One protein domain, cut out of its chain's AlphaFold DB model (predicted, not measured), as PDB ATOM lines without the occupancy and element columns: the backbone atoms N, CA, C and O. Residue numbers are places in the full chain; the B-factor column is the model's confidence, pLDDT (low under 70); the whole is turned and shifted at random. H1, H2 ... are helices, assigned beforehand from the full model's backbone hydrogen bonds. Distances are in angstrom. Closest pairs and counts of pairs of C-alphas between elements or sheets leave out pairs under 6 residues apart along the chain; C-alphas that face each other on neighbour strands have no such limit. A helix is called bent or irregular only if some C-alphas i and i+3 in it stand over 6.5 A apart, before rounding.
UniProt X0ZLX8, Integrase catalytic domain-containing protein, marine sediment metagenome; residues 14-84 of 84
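Overview. This is residues 14 to 84 of the 84 residues of the protein "Integrase catalytic domain-containing protein" of marine sediment metagenome (UniProt X0ZLX8). Two helical arms of unequal length, H1 and the much longer H3, spread from a small joint as a wide, open V. The joint holds the short helix H2 and the loop of residues 30 to 40, and the free parts of both arms stick out from it: residues 14 to 22 of H1, and residues 54 to 84, of which 54 to 82 belong to H3. The printed part has 71 residues with three named helices, H1, H2 and H3 in that order along the chain, and no named strand; its class is all helix. The whole is extended, with a radius of gyration of the C-alphas of 22.0 A and spans of 76 by 27 by 15 A along its three main axes, the two arms making the length.

Along the chain. Find C-alpha 14 at (310.121, 349.577, 244.438), where the printed part and H1 both begin. From there H1, residues 14 to 29, runs 22.4 A from first to last C-alpha, to C-alpha 29 at (296.629, 366.235, 250.959). After residues 30 to 40 comes H2, residues 41 to 45, five residues from Pro 41 to Phe 45. Then look for Asp 49, where H3, residues 49 to 82, begins; it is the longest helix, with 34 residues and 49.4 A from first to last C-alpha, and it ends at C-alpha 82 at (276.655, 385.832, 297.145).

Arrangement. Start at residues 27 to 29: with these alone H1 touches H2, and the closest C-alphas of the two, those of Asn 28 and Pro 41, are 4.9 A apart. Go on to Asp 43 and Asp 49, the closest C-alphas of H2 and H3, 5.3 A apart; these helices are close but not clearly touching, with 1 pair of C-alphas within 8 A. H1 and H3 are apart. In the backbones of H1, H2 and H3, every O i to N i+4 pair is within hydrogen-bond range. None of the three helices is bent or irregular.

Size, cuts and confidence. Compare Ser 14 with Asn 84, the chain's last residue: their C-alphas are the two farthest apart, at 76.3 A. The outline is a rod, but only just, with its spans of 76 by 27 by 15 A. The link from H1 to H2, with 11 residues, is long, and the link from H2 to H3, with 3 residues, is tight. The printed part has no cut. The mean pLDDT of the printed part is 95.2; look at residues 83 to 84 for the low confidence, under 70.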
ATOM      1  N   SER A  14     311.585 349.513 244.505       97.31
ATOM      2  CA  SER A  14     310.121 349.577 244.438       97.31
ATOM      3  C   SER A  14     309.489 349.965 245.776       97.31
ATOM      4  O   SER A  14     308.552 350.758 245.803       97.31
ATOM      5  N   GLU A  15     310.021 349.445 246.885       95.62
ATOM      6  CA  GLU A  15     309.564 349.802 248.232       95.62
ATOM      7  C   GLU A  15     309.825 351.281 248.538       95.62
ATOM      8  O   GLU A  15     308.948 351.974 249.051       95.62
ATOM      9  N   LEU A  16     311.007 351.791 248.177       94.50
ATOM     10  CA  LEU A  16     311.320 353.212 248.315       94.50
ATOM     11  C   LEU A  16     310.358 354.075 247.487       94.50
ATOM     12  O   LEU A  16     309.851 355.077 247.987       94.50
ATOM     13  N   GLU A  17     310.083 353.699 246.237       97.06
ATOM     14  CA  GLU A  17     309.137 354.432 245.392       97.06
ATOM     15  C   GLU A  17     307.732 354.480 245.997       97.06
ATOM     16  O   GLU A  17     307.093 355.532 245.975       97.06
ATOM     17  N   GLU A  18     307.249 353.362 246.538       96.50
ATOM     18  CA  GLU A  18     305.949 353.296 247.202       96.50
ATOM     19  C   GLU A  18     305.915 354.209 248.432       96.50
ATOM     20  O   GLU A  18     305.015 355.041 248.564       96.50
ATOM     21  N   ARG A  19     306.960 354.167 249.262       95.38
ATOM     22  CA  ARG A  19     307.075 355.009 250.461       95.38
ATOM     23  C   ARG A  19     307.182 356.495 250.135       95.38
ATOM     24  O   ARG A  19     306.591 357.322 250.828       95.38
ATOM     25  N   ILE A  20     307.861 356.857 249.047       96.00
ATOM     26  CA  ILE A  20     307.883 358.238 248.550       96.00
ATOM     27  C   ILE A  20     306.483 358.674 248.101       96.00
ATOM     28  O   ILE A  20     306.068 359.788 248.420       96.00
ATOM     29  N   ARG A  21     305.734 357.825 247.382       97.62
ATOM     30  CA  ARG A  21     304.361 358.151 246.952       97.62
ATOM     31  C   ARG A  21     303.435 358.366 248.146       97.62
ATOM     32  O   ARG A  21     302.701 359.351 248.155       97.62
ATOM     33  N   GLU A  22     303.510 357.496 249.153       97.31
ATOM     34  CA  GLU A  22     302.772 357.646 250.414       97.31
ATOM     35  C   GLU A  22     303.100 358.988 251.090       97.31
ATOM     36  O   GLU A  22     302.201 359.728 251.495       97.31
ATOM     37  N   TRP A  23     304.388 359.345 251.164       96.19
ATOM     38  CA  TRP A  23     304.817 360.610 251.758       96.19
ATOM     39  C   TRP A  23     304.311 361.832 250.985       96.19
ATOM     40  O   TRP A  23     303.857 362.800 251.598       96.19
ATOM     41  N   ILE A  24     304.372 361.798 249.652       97.94
ATOM     42  CA  ILE A  24     303.878 362.882 248.792       97.94
ATOM     43  C   ILE A  24     302.376 363.085 249.000       97.94
ATOM     44  O   ILE A  24     301.941 364.229 249.155       97.94
ATOM     45  N   ASP A  25     301.591 362.004 249.031       98.50
ATOM     46  CA  ASP A  25     300.152 362.093 249.286       98.50
ATOM     47  C   ASP A  25     299.868 362.706 250.661       98.50
ATOM     48  O   ASP A  25     299.142 363.698 250.767       98.50
ATOM     49  N   TYR A  26     300.516 362.191 251.707       98.25
ATOM     50  CA  TYR A  26     300.365 362.720 253.057       98.25
ATOM     51  C   TYR A  26     300.730 364.212 253.136       98.25
ATOM     52  O   TYR A  26     299.962 365.018 253.670       98.25
ATOM     53  N   TYR A  27     301.884 364.602 252.588       97.56
ATOM     54  CA  TYR A  27     302.373 365.979 252.644       97.56
ATOM     55  C   TYR A  27     301.427 366.949 251.934       97.56
ATOM     56  O   TYR A  27     301.164 368.033 252.462       97.56
ATOM     57  N   ASN A  28     300.925 366.563 250.758       98.06
ATOM     58  CA  ASN A  28     300.115 367.428 249.908       98.06
ATOM     59  C   ASN A  28     298.643 367.471 250.313       98.06
ATOM     60  O   ASN A  28     298.024 368.523 250.179       98.06
ATOM     61  N   ASN A  29     298.080 366.364 250.796       97.69
ATOM     62  CA  ASN A  29     296.629 366.235 250.959       97.69
ATOM     63  C   ASN A  29     296.175 366.141 252.417       97.69
ATOM     64  O   ASN A  29     294.991 366.318 252.692       97.69
ATOM     65  N   GLN A  30     297.078 365.859 253.360       97.75
ATOM     66  CA  GLN A  30     296.694 365.565 254.748       97.75
ATOM     67  C   GLN A  30     297.410 366.454 255.768       97.75
ATOM     68  O   GLN A  30     296.844 366.808 256.805       97.75
ATOM     69  N   ARG A  31     298.662 366.829 255.498       97.81
ATOM     70  CA  ARG A  31     299.467 367.640 256.411       97.81
ATOM     71  C   ARG A  31     299.135 369.126 256.277       97.81
ATOM     72  O   ARG A  31     299.304 369.720 255.217       97.81
ATOM     73  N   TYR A  32     298.739 369.739 257.388       97.75
ATOM     74  CA  TYR A  32     298.622 371.192 257.499       97.75
ATOM     75  C   TYR A  32     299.991 371.835 257.718       97.75
ATOM     76  O   TYR A  32     300.814 371.306 258.472       97.75
ATOM     77  N   HIS A  33     300.217 372.994 257.099       97.19
ATOM     78  CA  HIS A  33     301.487 373.716 257.220       97.19
ATOM     79  C   HIS A  33     301.276 375.147 257.702       97.19
ATOM     80  O   HIS A  33     300.531 375.921 257.104       97.19
ATOM     81  N   GLU A  34     301.981 375.522 258.766       96.56
ATOM     82  CA  GLU A  34     301.852 376.840 259.400       96.56
ATOM     83  C   GLU A  34     302.223 377.992 258.462       96.56
ATOM     84  O   GLU A  34     301.557 379.023 258.468       96.56
ATOM     85  N   ALA A  35     303.236 377.800 257.610       96.19
ATOM     86  CA  ALA A  35     303.686 378.803 256.640       96.19
ATOM     87  C   ALA A  35     302.618 379.170 255.594       96.19
ATOM     88  O   ALA A  35     302.744 380.188 254.920       96.19
ATOM     89  N   ILE A  36     301.584 378.338 255.456       96.50
ATOM     90  CA  ILE A  36     300.453 378.545 254.556       96.50
ATOM     91  C   ILE A  36     299.146 378.496 255.356       96.50
ATOM     92  O   ILE A  36     298.212 377.786 255.004       96.50
ATOM     93  N   ASP A  37     299.071 379.243 256.455       97.38
ATOM     94  CA  ASP A  37     297.847 379.439 257.251       97.38
ATOM     95  C   ASP A  37     297.190 378.147 257.761       97.38
ATOM     96  O   ASP A  37     295.980 378.086 257.997       97.38
ATOM     97  N   ASN A  38     297.984 377.091 257.949       97.56
ATOM     98  CA  ASN A  38     297.501 375.772 258.342       97.56
ATOM     99  C   ASN A  38     296.437 375.203 257.386       97.56
ATOM    100  O   ASN A  38     295.484 374.557 257.835       97.56
ATOM    101  N   VAL A  39     296.577 375.426 256.077       98.19
ATOM    102  CA  VAL A  39     295.897 374.626 255.040       98.19
ATOM    103  C   VAL A  39     296.854 373.566 254.483       98.19
ATOM    104  O   VAL A  39     298.057 373.596 254.770       98.19
ATOM    105  N   THR A  40     296.321 372.585 253.755       98.38
ATOM    106  CA  THR A  40     297.165 371.608 253.053       98.38
ATOM    107  C   THR A  40     297.747 372.241 251.782       98.38
ATOM    108  O   THR A  40     297.146 373.168 251.227       98.38
ATOM    109  N   PRO A  41     298.904 371.779 251.273       98.56
ATOM    110  CA  PRO A  41     299.450 372.292 250.020       98.56
ATOM    111  C   PRO A  41     298.486 372.091 248.846       98.56
ATOM    112  O   PRO A  41     298.371 372.976 248.002       98.56
ATOM    113  N   GLY A  42     297.754 370.973 248.827       98.38
ATOM    114  CA  GLY A  42     296.714 370.687 247.846       98.38
ATOM    115  C   GLY A  42     295.589 371.719 247.882       98.38
ATOM    116  O   GLY A  42     295.263 372.289 246.844       98.38
ATOM    117  N   ASP A  43     295.041 372.033 249.059       98.38
ATOM    118  CA  ASP A  43     293.977 373.042 249.186       98.38
ATOM    119  C   ASP A  43     294.417 374.414 248.673       98.38
ATOM    120  O   ASP A  43     293.656 375.088 247.979       98.38
ATOM    121  N   ARG A  44     295.658 374.815 248.971       97.62
ATOM    122  CA  ARG A  44     296.233 376.066 248.465       97.62
ATOM    123  C   ARG A  44     296.420 376.029 246.952       97.62
ATOM    124  O   ARG A  44     296.026 376.966 246.268       97.62
ATOM    125  N   PHE A  45     296.999 374.954 246.425       97.75
ATOM    126  CA  PHE A  45     297.245 374.810 244.993       97.75
ATOM    127  C   PHE A  45     295.947 374.851 244.176       97.75
ATOM    128  O   PHE A  45     295.884 375.517 243.147       97.75
ATOM    129  N   TYR A  46     294.895 374.190 244.662       97.88
ATOM    130  CA  TYR A  46     293.585 374.183 244.012       97.88
ATOM    131  C   TYR A  46     292.703 375.396 244.368       97.88
ATOM    132  O   TYR A  46     291.556 375.445 243.927       97.88
ATOM    133  N   GLY A  47     293.201 376.361 245.153       96.56
ATOM    134  CA  GLY A  47     292.480 377.590 245.515       96.56
ATOM    135  C   GLY A  47     291.267 377.388 246.433       96.56
ATOM    136  O   GLY A  47     290.349 378.207 246.432       96.56
ATOM    137  N   LYS A  48     291.228 376.288 247.193       97.25
ATOM    138  CA  LYS A  48     290.175 375.972 248.183       97.25
ATOM    139  C   LYS A  48     290.452 376.577 249.560       97.25
ATOM    140  O   LYS A  48     289.588 376.585 250.437       97.25
ATOM    141  N   ASP A  49     291.669 377.063 249.759       97.44
ATOM    142  CA  ASP A  49     292.154 377.673 250.991       97.44
ATOM    143  C   ASP A  49     291.251 378.806 251.497       97.44
ATOM    144  O   ASP A  49     290.944 378.851 252.688       97.44
ATOM    145  N   MET A  50     290.773 379.675 250.608       97.44
ATOM    146  CA  MET A  50     289.927 380.815 250.976       97.44
ATOM    147  C   MET A  50     288.625 380.393 251.668       97.44
ATOM    148  O   MET A  50     288.301 380.922 252.733       97.44
ATOM    149  N   GLU A  51     287.910 379.412 251.112       98.06
ATOM    150  CA  GLU A  51     286.658 378.902 251.688       98.06
ATOM    151  C   GLU A  51     286.900 378.264 253.066       98.06
ATOM    152  O   GLU A  51     286.179 378.532 254.033       98.06
ATOM    153  N   ILE A  52     287.971 377.474 253.187       97.94
ATOM    154  CA  ILE A  52     288.362 376.819 254.442       97.94
ATOM    155  C   ILE A  52     288.663 377.859 255.525       97.94
ATOM    156  O   ILE A  52     288.205 377.733 256.669       97.94
ATOM    157  N   LEU A  53     289.447 378.884 255.192       98.19
ATOM    158  CA  LEU A  53     289.857 379.920 256.137       98.19
ATOM    159  C   LEU A  53     288.674 380.789 256.569       98.19
ATOM    160  O   LEU A  53     288.540 381.083 257.761       98.19
ATOM    161  N   GLU A  54     287.776 381.134 255.646       98.50
ATOM    162  CA  GLU A  54     286.563 381.881 255.972       98.50
ATOM    163  C   GLU A  54     285.672 381.097 256.943       98.50
ATOM    164  O   GLU A  54     285.258 381.626 257.983       98.50
ATOM    165  N   GLN A  55     285.431 379.813 256.664       98.44
ATOM    166  CA  GLN A  55     284.620 378.969 257.534       98.44
ATOM    167  C   GLN A  55     285.231 378.851 258.937       98.44
ATOM    168  O   GLN A  55     284.529 378.999 259.943       98.44
ATOM    169  N   ARG A  56     286.553 378.661 259.033       98.19
ATOM    170  CA  ARG A  56     287.268 378.620 260.319       98.19
ATOM    171  C   ARG A  56     287.134 379.933 261.089       98.19
ATOM    172  O   ARG A  56     286.896 379.908 262.300       98.19
ATOM    173  N   GLN A  57     287.249 381.074 260.413       98.50
ATOM    174  CA  GLN A  57     287.115 382.384 261.047       98.50
ATOM    175  C   GLN A  57     285.698 382.619 261.586       98.50
ATOM    176  O   GLN A  57     285.540 383.120 262.707       98.50
ATOM    177  N   ARG A  58     284.666 382.202 260.841       98.69
ATOM    178  CA  ARG A  58     283.267 382.233 261.299       98.69
ATOM    179  C   ARG A  58     283.081 381.381 262.557       98.69
ATOM    180  O   ARG A  58     282.640 381.900 263.583       98.69
ATOM    181  N   THR A  59     283.514 380.117 262.535       98.56
ATOM    182  CA  THR A  59     283.423 379.210 263.695       98.56
ATOM    183  C   THR A  59     284.172 379.746 264.915       98.56
ATOM    184  O   THR A  59     283.658 379.683 266.036       98.56
ATOM    185  N   LYS A  60     285.372 380.307 264.721       98.38
ATOM    186  CA  LYS A  60     286.161 380.911 265.803       98.38
ATOM    187  C   LYS A  60     285.420 382.084 266.438       98.38
ATOM    188  O   LYS A  60     285.354 382.171 267.664       98.38
ATOM    189  N   THR A  61     284.851 382.962 265.617       98.62
ATOM    190  CA  THR A  61     284.110 384.142 266.081       98.62
ATOM    191  C   THR A  61     282.885 383.733 266.895       98.62
ATOM    192  O   THR A  61     282.725 384.192 268.027       98.62
ATOM    193  N   GLU A  62     282.088 382.801 266.370       98.62
ATOM    194  CA  GLU A  62     280.891 382.286 267.043       98.62
ATOM    195  C   GLU A  62     281.246 381.629 268.382       98.62
ATOM    196  O   GLU A  62     280.701 381.970 269.432       98.62
ATOM    197  N   THR A  63     282.254 380.754 268.382       98.50
ATOM    198  CA  THR A  63     282.684 380.051 269.596       98.50
ATOM    199  C   THR A  63     283.169 381.030 270.668       98.50
ATOM    200  O   THR A  63     282.839 380.883 271.847       98.50
ATOM    201  N   MET A  64     283.934 382.058 270.287       98.56
ATOM    202  CA  MET A  64     284.403 383.083 271.222       98.56
ATOM    203  C   MET A  64     283.254 383.920 271.788       98.56
ATOM    204  O   MET A  64     283.271 384.248 272.977       98.56
ATOM    205  N   TYR A  65     282.249 384.244 270.972       98.50
ATOM    206  CA  TYR A  65     281.052 384.941 271.432       98.50
ATOM    207  C   TYR A  65     280.285 384.113 272.473       98.50
ATOM    208  O   TYR A  65     280.018 384.612 273.572       98.50
ATOM    209  N   GLN A  66     280.021 382.835 272.183       98.44
ATOM    210  CA  GLN A  66     279.316 381.944 273.109       98.44
ATOM    211  C   GLN A  66     280.076 381.764 274.424       98.44
ATOM    212  O   GLN A  66     279.494 381.911 275.499       98.44
ATOM    213  N   ARG A  67     281.399 381.559 274.367       98.06
ATOM    214  CA  ARG A  67     282.246 381.465 275.570       98.06
ATOM    215  C   ARG A  67     282.146 382.715 276.443       98.06
ATOM    216  O   ARG A  67     281.984 382.604 277.655       98.06
ATOM    217  N   ARG A  68     282.182 383.911 275.842       97.81
ATOM    218  CA  ARG A  68     282.028 385.181 276.577       97.81
ATOM    219  C   ARG A  68     280.638 385.325 277.197       97.81
ATOM    220  O   ARG A  68     280.527 385.824 278.314       97.81
ATOM    221  N   LYS A  69     279.583 384.910 276.490       97.81
ATOM    222  CA  LYS A  69     278.204 384.935 277.002       97.81
ATOM    223  C   LYS A  69     278.048 384.015 278.214       97.81
ATOM    224  O   LYS A  69     277.532 384.457 279.235       97.81
ATOM    225  N   ILE A  70     278.544 382.783 278.108       97.44
ATOM    226  CA  ILE A  70     278.536 381.794 279.190       97.44
ATOM    227  C   ILE A  70     279.301 382.326 280.406       97.44
ATOM    228  O   ILE A  70     278.766 382.330 281.508       97.44
ATOM    229  N   TYR A  71     280.508 382.858 280.202       97.06
ATOM    230  CA  TYR A  71     281.313 383.426 281.285       97.06
ATOM    231  C   TYR A  71     280.594 384.568 282.021       97.06
ATOM    232  O   TYR A  71     280.536 384.566 283.247       97.06
ATOM    233  N   ARG A  72     279.970 385.505 281.291       96.75
ATOM    234  CA  ARG A  72     279.161 386.570 281.911       96.75
ATOM    235  C   ARG A  72     277.984 386.015 282.707       96.75
ATOM    236  O   ARG A  72     277.717 386.510 283.792       96.75
ATOM    237  N   SER A  73     277.298 384.998 282.184       95.62
ATOM    238  CA  SER A  73     276.199 384.350 282.905       95.62
ATOM    239  C   SER A  73     276.675 383.720 284.212       95.62
ATOM    240  O   SER A  73     275.996 383.863 285.222       95.62
ATOM    241  N   PHE A  74     277.834 383.054 284.208       95.44
ATOM    242  CA  PHE A  74     278.417 382.487 285.423       95.44
ATOM    243  C   PHE A  74     278.746 383.565 286.456       95.44
ATOM    244  O   PHE A  74     278.345 383.421 287.603       95.44
ATOM    245  N   LEU A  75     279.396 384.660 286.046       94.44
ATOM    246  CA  LEU A  75     279.702 385.773 286.949       94.44
ATOM    247  C   LEU A  75     278.442 386.402 287.554       94.44
ATOM    248  O   LEU A  75     278.417 386.703 288.739       94.44
ATOM    249  N   ILE A  76     277.390 386.596 286.753       90.81
ATOM    250  CA  ILE A  76     276.121 387.151 287.244       90.81
ATOM    251  C   ILE A  76     275.482 386.204 288.262       90.81
ATOM    252  O   ILE A  76     275.053 386.654 289.318       90.81
ATOM    253  N   ASN A  77     275.435 384.903 287.971       90.50
ATOM    254  CA  ASN A  77     274.851 383.921 288.885       90.50
ATOM    255  C   ASN A  77     275.631 383.826 290.203       90.50
ATOM    256  O   ASN A  77     275.016 383.753 291.260       90.50
ATOM    257  N   ASP A  78     276.963 383.869 290.142       91.19
ATOM    258  CA  ASP A  78     277.829 383.890 291.322       91.19
ATOM    259  C   ASP A  78     277.597 385.149 292.172       91.19
ATOM    260  O   ASP A  78     277.365 385.059 293.374       91.19
ATOM    261  N   LEU A  79     277.532 386.331 291.547       85.25
ATOM    262  CA  LEU A  79     277.194 387.578 292.241       85.25
ATOM    263  C   LEU A  79     275.814 387.517 292.912       85.25
ATOM    264  O   LEU A  79     275.677 387.928 294.058       85.25
ATOM    265  N   MET A  80     274.798 386.985 292.227       83.31
ATOM    266  CA  MET A  80     273.442 386.854 292.778       83.31
ATOM    267  C   MET A  80     273.365 385.805 293.896       83.31
ATOM    268  O   MET A  80     272.566 385.959 294.818       83.31
ATOM    269  N   GLY A  81     274.192 384.758 293.841       78.94
ATOM    270  CA  GLY A  81     274.311 383.754 294.898       78.94
ATOM    271  C   GLY A  81     274.999 384.280 296.158       78.94
ATOM    272  O   GLY A  81     274.614 383.892 297.249       78.94
ATOM    273  N   ASN A  82     275.958 385.199 296.018       71.25
ATOM    274  CA  ASN A  82     276.655 385.832 297.145       71.25
ATOM    275  C   ASN A  82     275.854 386.966 297.820       71.25
ATOM    276  O   ASN A  82     276.246 387.444 298.883       71.25
ATOM    277  N   LEU A  83     274.776 387.442 297.185       66.06
ATOM    278  CA  LEU A  83     273.897 388.498 297.707       66.06
ATOM    279  C   LEU A  83     272.687 387.961 298.496       66.06
ATOM    280  O   LEU A  83     271.994 388.761 299.122       66.06
ATOM    281  N   ASN A  84     272.429 386.649 298.452       54.41
ATOM    282  CA  ASN A  84     271.399 385.960 299.244       54.41
ATOM    283  C   ASN A  84     272.035 385.193 300.406       54.41
ATOM    284  O   ASN A  84     271.350 385.059 301.443       54.41
TER     285      ASN A  84